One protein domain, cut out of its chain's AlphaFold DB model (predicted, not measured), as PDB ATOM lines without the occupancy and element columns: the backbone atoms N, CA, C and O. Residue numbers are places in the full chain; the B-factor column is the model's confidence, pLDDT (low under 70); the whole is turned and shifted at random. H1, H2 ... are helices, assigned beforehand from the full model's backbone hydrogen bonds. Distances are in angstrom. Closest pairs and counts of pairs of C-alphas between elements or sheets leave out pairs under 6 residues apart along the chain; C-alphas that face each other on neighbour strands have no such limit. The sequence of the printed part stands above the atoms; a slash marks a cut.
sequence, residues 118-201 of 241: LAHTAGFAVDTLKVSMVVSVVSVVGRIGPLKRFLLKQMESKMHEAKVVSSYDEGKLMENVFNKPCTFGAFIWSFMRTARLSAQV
ATOM      1  N   LEU A 118     166.196 158.924 137.493       84.94
ATOM      2  CA  LEU A 118     165.139 159.925 137.305       84.94
ATOM      3  C   LEU A 118     163.812 159.550 137.985       84.94
ATOM      4  O   LEU A 118     163.154 160.397 138.578       84.94
ATOM      5  N   ALA A 119     163.420 158.279 137.959       82.88
ATOM      6  CA  ALA A 119     162.209 157.828 138.636       82.88
ATOM      7  C   ALA A 119     162.391 157.787 140.167       82.88
ATOM      8  O   ALA A 119     161.455 158.096 140.908       82.88
ATOM      9  N   HIS A 120     163.598 157.495 140.664       85.31
ATOM     10  CA  HIS A 120     163.902 157.610 142.094       85.31
ATOM     11  C   HIS A 120     163.838 159.056 142.596       85.31
ATOM     12  O   HIS A 120     163.239 159.301 143.648       85.31
ATOM     13  N   THR A 121     164.416 159.996 141.844       87.88
ATOM     14  CA  THR A 121     164.404 161.431 142.174       87.88
ATOM     15  C   THR A 121     163.001 162.023 142.070       87.88
ATOM     16  O   THR A 121     162.571 162.706 142.997       87.88
ATOM     17  N   ALA A 122     162.235 161.679 141.029       89.12
ATOM     18  CA  ALA A 122     160.830 162.067 140.922       89.12
ATOM     19  C   ALA A 122     159.997 161.515 142.091       89.12
ATOM     20  O   ALA A 122     159.249 162.258 142.723       89.12
ATOM     21  N   GLY A 123     160.169 160.234 142.439       86.88
ATOM     22  CA  GLY A 123     159.481 159.631 143.581       86.88
ATOM     23  C   GLY A 123     159.842 160.295 144.912       86.88
ATOM     24  O   GLY A 123     158.964 160.534 145.734       86.88
ATOM     25  N   PHE A 124     161.114 160.654 145.109       90.25
ATOM     26  CA  PHE A 124     161.550 161.431 146.271       90.25
ATOM     27  C   PHE A 124     160.875 162.808 146.315       90.25
ATOM     28  O   PHE A 124     160.314 163.167 147.344       90.25
ATOM     29  N   ALA A 125     160.865 163.550 145.203       91.50
ATOM     30  CA  ALA A 125     160.252 164.876 145.136       91.50
ATOM     31  C   ALA A 125     158.746 164.836 145.449       91.50
ATOM     32  O   ALA A 125     158.245 165.669 146.207       91.50
ATOM     33  N   VAL A 126     158.033 163.837 144.919       91.06
ATOM     34  CA  VAL A 126     156.608 163.619 145.206       91.06
ATOM     35  C   VAL A 126     156.380 163.310 146.686       91.06
ATOM     36  O   VAL A 126     155.467 163.877 147.289       91.06
ATOM     37  N   ASP A 127     157.205 162.451 147.287       89.19
ATOM     38  CA  ASP A 127     157.117 162.147 148.718       89.19
ATOM     39  C   ASP A 127     157.374 163.412 149.558       89.19
ATOM     40  O   ASP A 127     156.649 163.679 150.518       89.19
ATOM     41  N   THR A 128     158.359 164.239 149.176       93.06
ATOM     42  CA  THR A 128     158.733 165.445 149.935       93.06
ATOM     43  C   THR A 128     157.620 166.478 149.874       93.06
ATOM     44  O   THR A 128     157.265 167.060 150.901       93.06
ATOM     45  N   LEU A 129     157.020 166.661 148.696       95.12
ATOM     46  CA  LEU A 129     155.889 167.560 148.505       95.12
ATOM     47  C   LEU A 129     154.689 167.134 149.362       95.12
ATOM     48  O   LEU A 129     154.113 167.962 150.066       95.12
ATOM     49  N   LYS A 130     154.347 165.840 149.361       93.25
ATOM     50  CA  LYS A 130     153.238 165.299 150.161       93.25
ATOM     51  C   LYS A 130     153.463 165.498 151.657       93.25
ATOM     52  O   LYS A 130     152.574 166.000 152.341       93.25
ATOM     53  N   VAL A 131     154.648 165.159 152.167       94.31
ATOM     54  CA  VAL A 131     154.966 165.343 153.593       94.31
ATOM     55  C   VAL A 131     154.962 166.824 153.966       94.31
ATOM     56  O   VAL A 131     154.386 167.185 154.989       94.31
ATOM     57  N   SER A 132     155.521 167.696 153.124       95.50
ATOM     58  CA  SER A 132     155.503 169.145 153.348       95.50
ATOM     59  C   SER A 132     154.076 169.704 153.419       95.50
ATOM     60  O   SER A 132     153.760 170.468 154.336       95.50
ATOM     61  N   MET A 133     153.184 169.270 152.521       96.19
ATOM     62  CA  MET A 133     151.766 169.648 152.549       96.19
ATOM     63  C   MET A 133     151.081 169.183 153.837       96.19
ATOM     64  O   MET A 133     150.414 169.983 154.490       96.19
ATOM     65  N   VAL A 134     151.282 167.924 154.247       94.00
ATOM     66  CA  VAL A 134     150.688 167.391 155.485       94.00
ATOM     67  C   VAL A 134     151.188 168.159 156.708       94.00
ATOM     68  O   VAL A 134     150.381 168.605 157.519       94.00
ATOM     69  N   VAL A 135     152.500 168.380 156.823       95.81
ATOM     70  CA  VAL A 135     153.099 169.136 157.935       95.81
ATOM     71  C   VAL A 135     152.561 170.567 157.980       95.81
ATOM     72  O   VAL A 135     152.237 171.060 159.061       95.81
ATOM     73  N   SER A 136     152.413 171.222 156.826       96.38
ATOM     74  CA  SER A 136     151.871 172.582 156.734       96.38
ATOM     75  C   SER A 136     150.418 172.645 157.202       96.38
ATOM     76  O   SER A 136     150.081 173.473 158.047       96.38
ATOM     77  N   VAL A 137     149.571 171.727 156.725       95.88
ATOM     78  CA  VAL A 137     148.160 171.642 157.129       95.88
ATOM     79  C   VAL A 137     148.034 171.369 158.627       95.88
ATOM     80  O   VAL A 137     147.325 172.096 159.319       95.88
ATOM     81  N   VAL A 138     148.766 170.382 159.154       95.31
ATOM     82  CA  VAL A 138     148.759 170.051 160.589       95.31
ATOM     83  C   VAL A 138     149.231 171.241 161.430       95.31
ATOM     84  O   VAL A 138     148.635 171.529 162.467       95.31
ATOM     85  N   SER A 139     150.242 171.981 160.965       96.31
ATOM     86  CA  SER A 139     150.753 173.173 161.658       96.31
ATOM     87  C   SER A 139     149.731 174.313 161.699       96.31
ATOM     88  O   SER A 139     149.567 174.955 162.736       96.31
ATOM     89  N   VAL A 140     149.024 174.569 160.591       96.44
ATOM     90  CA  VAL A 140     147.965 175.592 160.527       96.44
ATOM     91  C   VAL A 140     146.792 175.203 161.425       96.44
ATOM     92  O   VAL A 140     146.354 176.007 162.246       96.44
ATOM     93  N   VAL A 141     146.331 173.954 161.332       96.00
ATOM     94  CA  VAL A 141     145.251 173.424 162.175       96.00
ATOM     95  C   VAL A 141     145.615 173.496 163.656       96.00
ATOM     96  O   VAL A 141     144.792 173.920 164.464       96.00
ATOM     97  N   GLY A 142     146.847 173.130 164.019       95.00
ATOM     98  CA  GLY A 142     147.318 173.143 165.403       95.00
ATOM     99  C   GLY A 142     147.266 174.529 166.054       95.00
ATOM    100  O   GLY A 142     147.041 174.622 167.259       95.00
ATOM    101  N   ARG A 143     147.400 175.604 165.262       96.44
ATOM    102  CA  ARG A 143     147.282 176.996 165.736       96.44
ATOM    103  C   ARG A 143     145.833 177.456 165.914       96.44
ATOM    104  O   ARG A 143     145.581 178.363 166.702       96.44
ATOM    105  N   ILE A 144     144.877 176.841 165.218       97.44
ATOM    106  CA  ILE A 144     143.456 177.205 165.279       97.44
ATOM    107  C   ILE A 144     142.748 176.269 166.264       97.44
ATOM    108  O   ILE A 144     142.234 175.213 165.896       97.44
ATOM    109  N   GLY A 145     142.691 176.672 167.536       96.44
ATOM    110  CA  GLY A 145     142.134 175.866 168.633       96.44
ATOM    111  C   GLY A 145     140.762 175.219 168.356       96.44
ATOM    112  O   GLY A 145     140.627 174.012 168.568       96.44
ATOM    113  N   PRO A 146     139.749 175.957 167.855       97.56
ATOM    114  CA  PRO A 146     138.448 175.377 167.511       97.56
ATOM    115  C   PRO A 146     138.530 174.289 166.432       97.56
ATOM    116  O   PRO A 146     137.887 173.248 166.560       97.56
ATOM    117  N   LEU A 147     139.364 174.493 165.407       95.50
ATOM    118  CA  LEU A 147     139.537 173.551 164.300       95.50
ATOM    119  C   LEU A 147     140.288 172.289 164.747       95.50
ATOM    120  O   LEU A 147     139.860 171.185 164.415       95.50
ATOM    121  N   LYS A 148     141.344 172.435 165.565       96.50
ATOM    122  CA  LYS A 148     142.045 171.309 166.213       96.50
ATOM    123  C   LYS A 148     141.061 170.438 166.999       96.50
ATOM    124  O   LYS A 148     141.032 169.227 166.809       96.50
ATOM    125  N   ARG A 149     140.219 171.043 167.850       96.06
ATOM    126  CA  ARG A 149     139.217 170.310 168.650       96.06
ATOM    127  C   ARG A 149     138.175 169.606 167.780       96.06
ATOM    128  O   ARG A 149     137.805 168.477 168.084       96.06
ATOM    129  N   PHE A 150     137.708 170.260 166.716       96.75
ATOM    130  CA  PHE A 150     136.763 169.662 165.772       96.75
ATOM    131  C   PHE A 150     137.355 168.428 165.079       96.75
ATOM    132  O   PHE A 150     136.718 167.376 165.051       96.75
ATOM    133  N   LEU A 151     138.589 168.533 164.575       95.12
ATOM    134  CA  LEU A 151     139.267 167.425 163.905       95.12
ATOM    135  C   LEU A 151     139.579 166.270 164.857       95.12
ATOM    136  O   LEU A 151     139.336 165.126 164.493       95.12
ATOM    137  N   LEU A 152     140.034 166.549 166.083       94.88
ATOM    138  CA  LEU A 152     140.263 165.508 167.090       94.88
ATOM    139  C   LEU A 152     138.988 164.699 167.370       94.88
ATOM    140  O   LEU A 152     139.034 163.476 167.304       94.88
ATOM    141  N   LYS A 153     137.840 165.366 167.558       95.06
ATOM    142  CA  LYS A 153     136.547 164.684 167.758       95.06
ATOM    143  C   LYS A 153     136.124 163.835 166.557       95.06
ATOM    144  O   LYS A 153     135.606 162.737 166.725       95.06
ATOM    145  N   GLN A 154     136.333 164.338 165.339       95.50
ATOM    146  CA  GLN A 154     136.035 163.591 164.112       95.50
ATOM    147  C   GLN A 154     136.912 162.341 163.978       95.50
ATOM    148  O   GLN A 154     136.427 161.287 163.573       95.50
ATOM    149  N   MET A 155     138.197 162.442 164.325       92.75
ATOM    150  CA  MET A 155     139.116 161.305 164.265       92.75
ATOM    151  C   MET A 155     138.794 160.267 165.342       92.75
ATOM    152  O   MET A 155     138.686 159.092 165.010       92.75
ATOM    153  N   GLU A 156     138.533 160.698 166.577       92.44
ATOM    154  CA  GLU A 156     138.098 159.831 167.681       92.44
ATOM    155  C   GLU A 156     136.816 159.057 167.324       92.44
ATOM    156  O   GLU A 156     136.759 157.835 167.461       92.44
ATOM    157  N   SER A 157     135.818 159.737 166.743       93.50
ATOM    158  CA  SER A 157     134.583 159.097 166.270       93.50
ATOM    159  C   SER A 157     134.848 158.015 165.217       93.50
ATOM    160  O   SER A 157     134.251 156.941 165.281       93.50
ATOM    161  N   LYS A 158     135.740 158.276 164.253       94.25
ATOM    162  CA  LYS A 158     136.084 157.302 163.204       94.25
ATOM    163  C   LYS A 158     136.876 156.111 163.739       94.25
ATOM    164  O   LYS A 158     136.706 155.001 163.242       94.25
ATOM    165  N   MET A 159     137.733 156.318 164.737       90.69
ATOM    166  CA  MET A 159     138.496 155.232 165.364       90.69
ATOM    167  C   MET A 159     137.588 154.302 166.175       90.69
ATOM    168  O   MET A 159     137.703 153.080 166.059       90.69
ATOM    169  N   HIS A 160     136.611 154.866 166.895       90.25
ATOM    170  CA  HIS A 160     135.573 154.089 167.572       90.25
ATOM    171  C   HIS A 160     134.708 153.278 166.599       90.25
ATOM    172  O   HIS A 160     134.452 152.098 166.850       90.25
ATOM    173  N   GLU A 161     134.296 153.871 165.476       94.56
ATOM    174  CA  GLU A 161     133.537 153.171 164.430       94.56
ATOM    175  C   GLU A 161     134.333 151.997 163.835       94.56
ATOM    176  O   GLU A 161     133.797 150.906 163.636       94.56
ATOM    177  N   ALA A 162     135.641 152.185 163.634       92.38
ATOM    178  CA  ALA A 162     136.545 151.155 163.132       92.38
ATOM    179  C   ALA A 162     136.907 150.070 164.169       92.38
ATOM    180  O   ALA A 162     137.627 149.130 163.827       92.38
ATOM    181  N   LYS A 163     136.415 150.168 165.416       92.88
ATOM    182  CA  LYS A 163     136.715 149.243 166.528       92.88
ATOM    183  C   LYS A 163     138.219 149.024 166.734       92.88
ATOM    184  O   LYS A 163     138.655 147.910 167.031       92.88
ATOM    185  N   VAL A 164     139.021 150.075 166.561       85.50
ATOM    186  CA  VAL A 164     140.467 149.998 166.789       85.50
ATOM    187  C   VAL A 164     140.701 149.842 168.291       85.50
ATOM    188  O   VAL A 164     140.384 150.728 169.076       85.50
ATOM    189  N   VAL A 165     141.214 148.682 168.710       85.19
ATOM    190  CA  VAL A 165     141.611 148.440 170.102       85.19
ATOM    191  C   VAL A 165     143.085 148.813 170.231       85.19
ATOM    192  O   VAL A 165     143.964 148.006 169.935       85.19
ATOM    193  N   SER A 166     143.360 150.055 170.626       84.38
ATOM    194  CA  SER A 166     144.715 150.529 170.918       84.38
ATOM    195  C   SER A 166     145.016 150.432 172.414       84.38
ATOM    196  O   SER A 166     144.182 150.757 173.256       84.38
ATOM    197  N   SER A 167     146.236 150.013 172.761       88.06
ATOM    198  CA  SER A 167     146.761 150.085 174.133       88.06
ATOM    199  C   SER A 167     147.181 151.504 174.540       88.06
ATOM    200  O   SER A 167     147.486 151.748 175.708       88.06
ATOM    201  N   TYR A 168     147.217 152.436 173.586       88.12
ATOM    202  CA  TYR A 168     147.578 153.831 173.795       88.12
ATOM    203  C   TYR A 168     146.335 154.716 173.849       88.12
ATOM    204  O   TYR A 168     145.373 154.493 173.120       88.12
ATOM    205  N   ASP A 169     146.409 155.774 174.653       90.06
ATOM    206  CA  ASP A 169     145.454 156.883 174.635       90.06
ATOM    207  C   ASP A 169     145.542 157.603 173.275       90.06
ATOM    208  O   ASP A 169     146.448 158.407 173.021       90.06
ATOM    209  N   GLU A 170     144.628 157.246 172.374       86.81
ATOM    210  CA  GLU A 170     144.584 157.731 170.994       86.81
ATOM    211  C   GLU A 170     144.426 159.254 170.951       86.81
ATOM    212  O   GLU A 170     145.078 159.918 170.146       86.81
ATOM    213  N   GLY A 171     143.666 159.832 171.887       88.81
ATOM    214  CA  GLY A 171     143.496 161.278 172.009       88.81
ATOM    215  C   GLY A 171     144.828 161.997 172.222       88.81
ATOM    216  O   GLY A 171     145.140 162.953 171.507       88.81
ATOM    217  N   LYS A 172     145.672 161.495 173.135       91.44
ATOM    218  CA  LYS A 172     147.021 162.049 173.368       91.44
ATOM    219  C   LYS A 172     147.957 161.856 172.183       91.44
ATOM    220  O   LYS A 172     148.758 162.745 171.882       91.44
ATOM    221  N   LEU A 173     147.884 160.706 171.512       90.56
ATOM    222  CA  LEU A 173     148.692 160.448 170.320       90.56
ATOM    223  C   LEU A 173     148.361 161.464 169.220       90.56
ATOM    224  O   LEU A 173     149.260 162.091 168.658       90.56
ATOM    225  N   MET A 174     147.070 161.690 168.983       91.75
ATOM    226  CA  MET A 174     146.583 162.651 168.000       91.75
ATOM    227  C   MET A 174     146.871 164.092 168.412       91.75
ATOM    228  O   MET A 174     147.195 164.926 167.570       91.75
ATOM    229  N   GLU A 175     146.840 164.404 169.704       93.75
ATOM    230  CA  GLU A 175     147.230 165.727 170.172       93.75
ATOM    231  C   GLU A 175     148.716 166.021 169.906       93.75
ATOM    232  O   GLU A 175     149.071 167.119 169.459       93.75
ATOM    233  N   ASN A 176     149.583 165.023 170.101       94.12
ATOM    234  CA  ASN A 176     151.011 165.137 169.814       94.12
ATOM    235  C   ASN A 176     151.303 165.408 168.332       94.12
ATOM    236  O   ASN A 176     152.271 166.111 168.038       94.12
ATOM    237  N   VAL A 177     150.457 164.930 167.412       95.06
ATOM    238  CA  VAL A 177     150.569 165.227 165.972       95.06
ATOM    239  C   VAL A 177     150.502 166.735 165.713       95.06
ATOM    240  O   VAL A 177     151.345 167.276 164.999       95.06
ATOM    241  N   PHE A 178     149.552 167.431 166.341       95.44
ATOM    242  CA  PHE A 178     149.385 168.881 166.176       95.44
ATOM    243  C   PHE A 178     150.428 169.696 166.944       95.44
ATOM    244  O   PHE A 178     150.818 170.770 166.490       95.44
ATOM    245  N   ASN A 179     150.890 169.197 168.093       94.69
ATOM    246  CA  ASN A 179     151.882 169.895 168.915       94.69
ATOM    247  C   ASN A 179     153.309 169.756 168.352       94.69
ATOM    248  O   ASN A 179     154.141 170.637 168.562       94.69
ATOM    249  N   LYS A 180     153.610 168.656 167.644       96.38
ATOM    250  CA  LYS A 180     154.933 168.354 167.069       96.38
ATOM    251  C   LYS A 180     154.824 167.929 165.593       96.38
ATOM    252  O   LYS A 180     155.185 166.800 165.246       96.38
ATOM    253  N   PRO A 181     154.389 168.834 164.696       94.06
ATOM    254  CA  PRO A 181     154.117 168.502 163.296       94.06
ATOM    255  C   PRO A 181     155.358 167.992 162.548       94.06
ATOM    256  O   PRO A 181     155.241 167.101 161.713       94.06
ATOM    257  N   CYS A 182     156.563 168.470 162.881       94.81
ATOM    258  CA  CYS A 182     157.804 167.991 162.261       94.81
ATOM    259  C   CYS A 182     158.125 166.531 162.621       94.81
ATOM    260  O   CYS A 182     158.528 165.759 161.753       94.81
ATOM    261  N   THR A 183     157.923 166.129 163.883       94.25
ATOM    262  CA  THR A 183     158.135 164.739 164.325       94.25
ATOM    263  C   THR A 183     157.153 163.799 163.632       94.25
ATOM    264  O   THR A 183     157.542 162.736 163.155       94.25
ATOM    265  N   PHE A 184     155.894 164.222 163.505       93.31
ATOM    266  CA  PHE A 184     154.889 163.490 162.740       93.31
ATOM    267  C   PHE A 184     155.243 163.399 161.246       93.31
ATOM    268  O   PHE A 184     155.150 162.326 160.653       93.31
ATOM    269  N   GLY A 185     155.728 164.490 160.648       93.81
ATOM    270  CA  GLY A 185     156.210 164.505 159.266       93.81
ATOM    271  C   GLY A 185     157.349 163.513 159.018       93.81
ATOM    272  O   GLY A 185     157.321 162.788 158.025       93.81
ATOM    273  N   ALA A 186     158.314 163.416 159.940       93.25
ATOM    274  CA  ALA A 186     159.404 162.440 159.858       93.25
ATOM    275  C   ALA A 186     158.896 160.987 159.915       93.25
ATOM    276  O   ALA A 186     159.383 160.127 159.177       93.25
ATOM    277  N   PHE A 187     157.883 160.720 160.745       92.88
ATOM    278  CA  PHE A 187     157.227 159.415 160.796       92.88
ATOM    279  C   PHE A 187     156.517 159.077 159.475       92.88
ATOM    280  O   PHE A 187     156.770 158.014 158.903       92.88
ATOM    281  N   ILE A 188     155.700 159.996 158.940       92.88
ATOM    282  CA  ILE A 188     155.018 159.801 157.647       92.88
ATOM    283  C   ILE A 188     156.030 159.571 156.526       92.88
ATOM    284  O   ILE A 188     155.832 158.685 155.699       92.88
ATOM    285  N   TRP A 189     157.123 160.335 156.503       92.69
ATOM    286  CA  TRP A 189     158.182 160.179 155.510       92.69
ATOM    287  C   TRP A 189     158.748 158.756 155.492       92.69
ATOM    288  O   TRP A 189     158.843 158.135 154.432       92.69
ATOM    289  N   SER A 190     159.084 158.220 156.670       89.75
ATOM    290  CA  SER A 190     159.592 156.851 156.802       89.75
ATOM    291  C   SER A 190     158.576 155.822 156.300       89.75
ATOM    292  O   SER A 190     158.916 154.928 155.518       89.75
ATOM    293  N   PHE A 191     157.306 155.989 156.681       87.69
ATOM    294  CA  PHE A 191     156.220 155.110 156.255       87.69
ATOM    295  C   PHE A 191     156.005 155.143 154.735       87.69
ATOM    296  O   PHE A 191     155.995 154.094 154.093       87.69
ATOM    297  N   MET A 192     155.900 156.331 154.135       88.31
ATOM    298  CA  MET A 192     155.696 156.500 152.693       88.31
ATOM    299  C   MET A 192     156.860 155.943 151.878       88.31
ATOM    300  O   MET A 192     156.646 155.231 150.896       88.31
ATOM    301  N   ARG A 193     158.098 156.210 152.313       87.06
ATOM    302  CA  ARG A 193     159.293 155.656 151.675       87.06
ATOM    303  C   ARG A 193     159.276 154.131 151.726       87.06
ATOM    304  O   ARG A 193     159.552 153.492 150.715       87.06
ATOM    305  N   THR A 194     158.928 153.555 152.874       84.06
ATOM    306  CA  THR A 194     158.851 152.099 153.044       84.06
ATOM    307  C   THR A 194     157.758 151.496 152.168       84.06
ATOM    308  O   THR A 194     158.029 150.528 151.470       84.06
ATOM    309  N   ALA A 195     156.566 152.096 152.126       81.00
ATOM    310  CA  ALA A 195     155.459 151.643 151.281       81.00
ATOM    311  C   ALA A 195     155.795 151.707 149.779       81.00
ATOM    312  O   ALA A 195     155.443 150.811 149.014       81.00
ATOM    313  N   ARG A 196     156.514 152.747 149.338       81.94
ATOM    314  CA  ARG A 196     156.983 152.855 147.949       81.94
ATOM    315  C   ARG A 196     158.029 151.796 147.620       81.94
ATOM    316  O   ARG A 196     157.969 151.198 146.550       81.94
ATOM    317  N   LEU A 197     158.981 151.570 148.525       78.75
ATOM    318  CA  LEU A 197     160.002 150.544 148.335       78.75
ATOM    319  C   LEU A 197     159.387 149.143 148.364       78.75
ATOM    320  O   LEU A 197     159.720 148.335 147.508       78.75
ATOM    321  N   SER A 198     158.444 148.856 149.263       73.12
ATOM    322  CA  SER A 198     157.785 147.547 149.328       73.12
ATOM    323  C   SER A 198     156.914 147.258 148.106       73.12
ATOM    324  O   SER A 198     156.853 146.113 147.678       73.12
ATOM    325  N   ALA A 199     156.316 148.280 147.485       68.06
ATOM    326  CA  ALA A 199     155.625 148.132 146.204       68.06
ATOM    327  C   ALA A 199     156.577 147.792 145.037       68.06
ATOM    328  O   ALA A 199     156.139 147.248 144.026       68.06
ATOM    329  N   GLN A 200     157.868 148.117 145.164       64.69
ATOM    330  CA  GLN A 200     158.907 147.816 144.171       64.69
ATOM    331  C   GLN A 200     159.659 146.518 144.471       64.69
ATOM    332  O   GLN A 200     160.230 145.913 143.564       64.69
ATOM    333  N   VAL A 201     159.655 146.068 145.726       55.78
ATOM    334  CA  VAL A 201     160.167 144.751 146.088       55.78
ATOM    335  C   VAL A 201     159.139 143.723 145.645       55.78
ATOM    336  O   VAL A 201     158.106 143.510 146.276       55.78
TER     337      VAL A 201
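What this domain is: This is residues 118 to 201 of the 241 residues of the protein "Hypothetical protein" of Polarella glacialis (UniProt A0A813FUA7). Four helices make an open corner: long H1, with H4 folding back along it, is one arm, and the hairpin of H2 and H3 is the other. Residues 160 to 169 stick out. The 84 printed residues, all helix in class, are loose, with radius of gyration of the C-alphas 15.0 A and spans of 43 by 29 by 17 A.

Where its parts are: H1, residues 118 to 143, starts at C-alpha 118 (165.139, 159.925, 137.305) and measures 37.7 A. H2 is residues 145 to 161, 24.6 A; H3, 170 to 179, 14.3 A; H4, 181 to 200, 28.6 A, ending at C-alpha 200 (158.907, 147.816, 144.171).

How they stand to each other: H1 only just touches H2, only at the corner, with 3 pairs of C-alphas within 8 A; the closest are Val 141 and Lys 148, 5.6 A. H2 and H3 form a helical hairpin, closest C-alphas Leu 152 and Met 174, 7.0 A. H1 touches H3, about perpendicular at 81 degrees, closest C-alphas Gly 142 and Phe 178, 4.8 A. H4 touches H1 at a shallow tilt of 30 degrees, opposite ways, closest C-alphas Val 135 and Pro 181, 5.5 A. H2 and H4 are apart. Every O i to N i+4 pair is within hydrogen-bond range in H1, H2 and H4; in H3, 5 of 6.

The domain as a whole: The farthest C-alphas, Pro 146 and Val 201, are 43.2 A apart. The printed part has no cut and no long link; pLDDT is under 70 at residues 199 to 201.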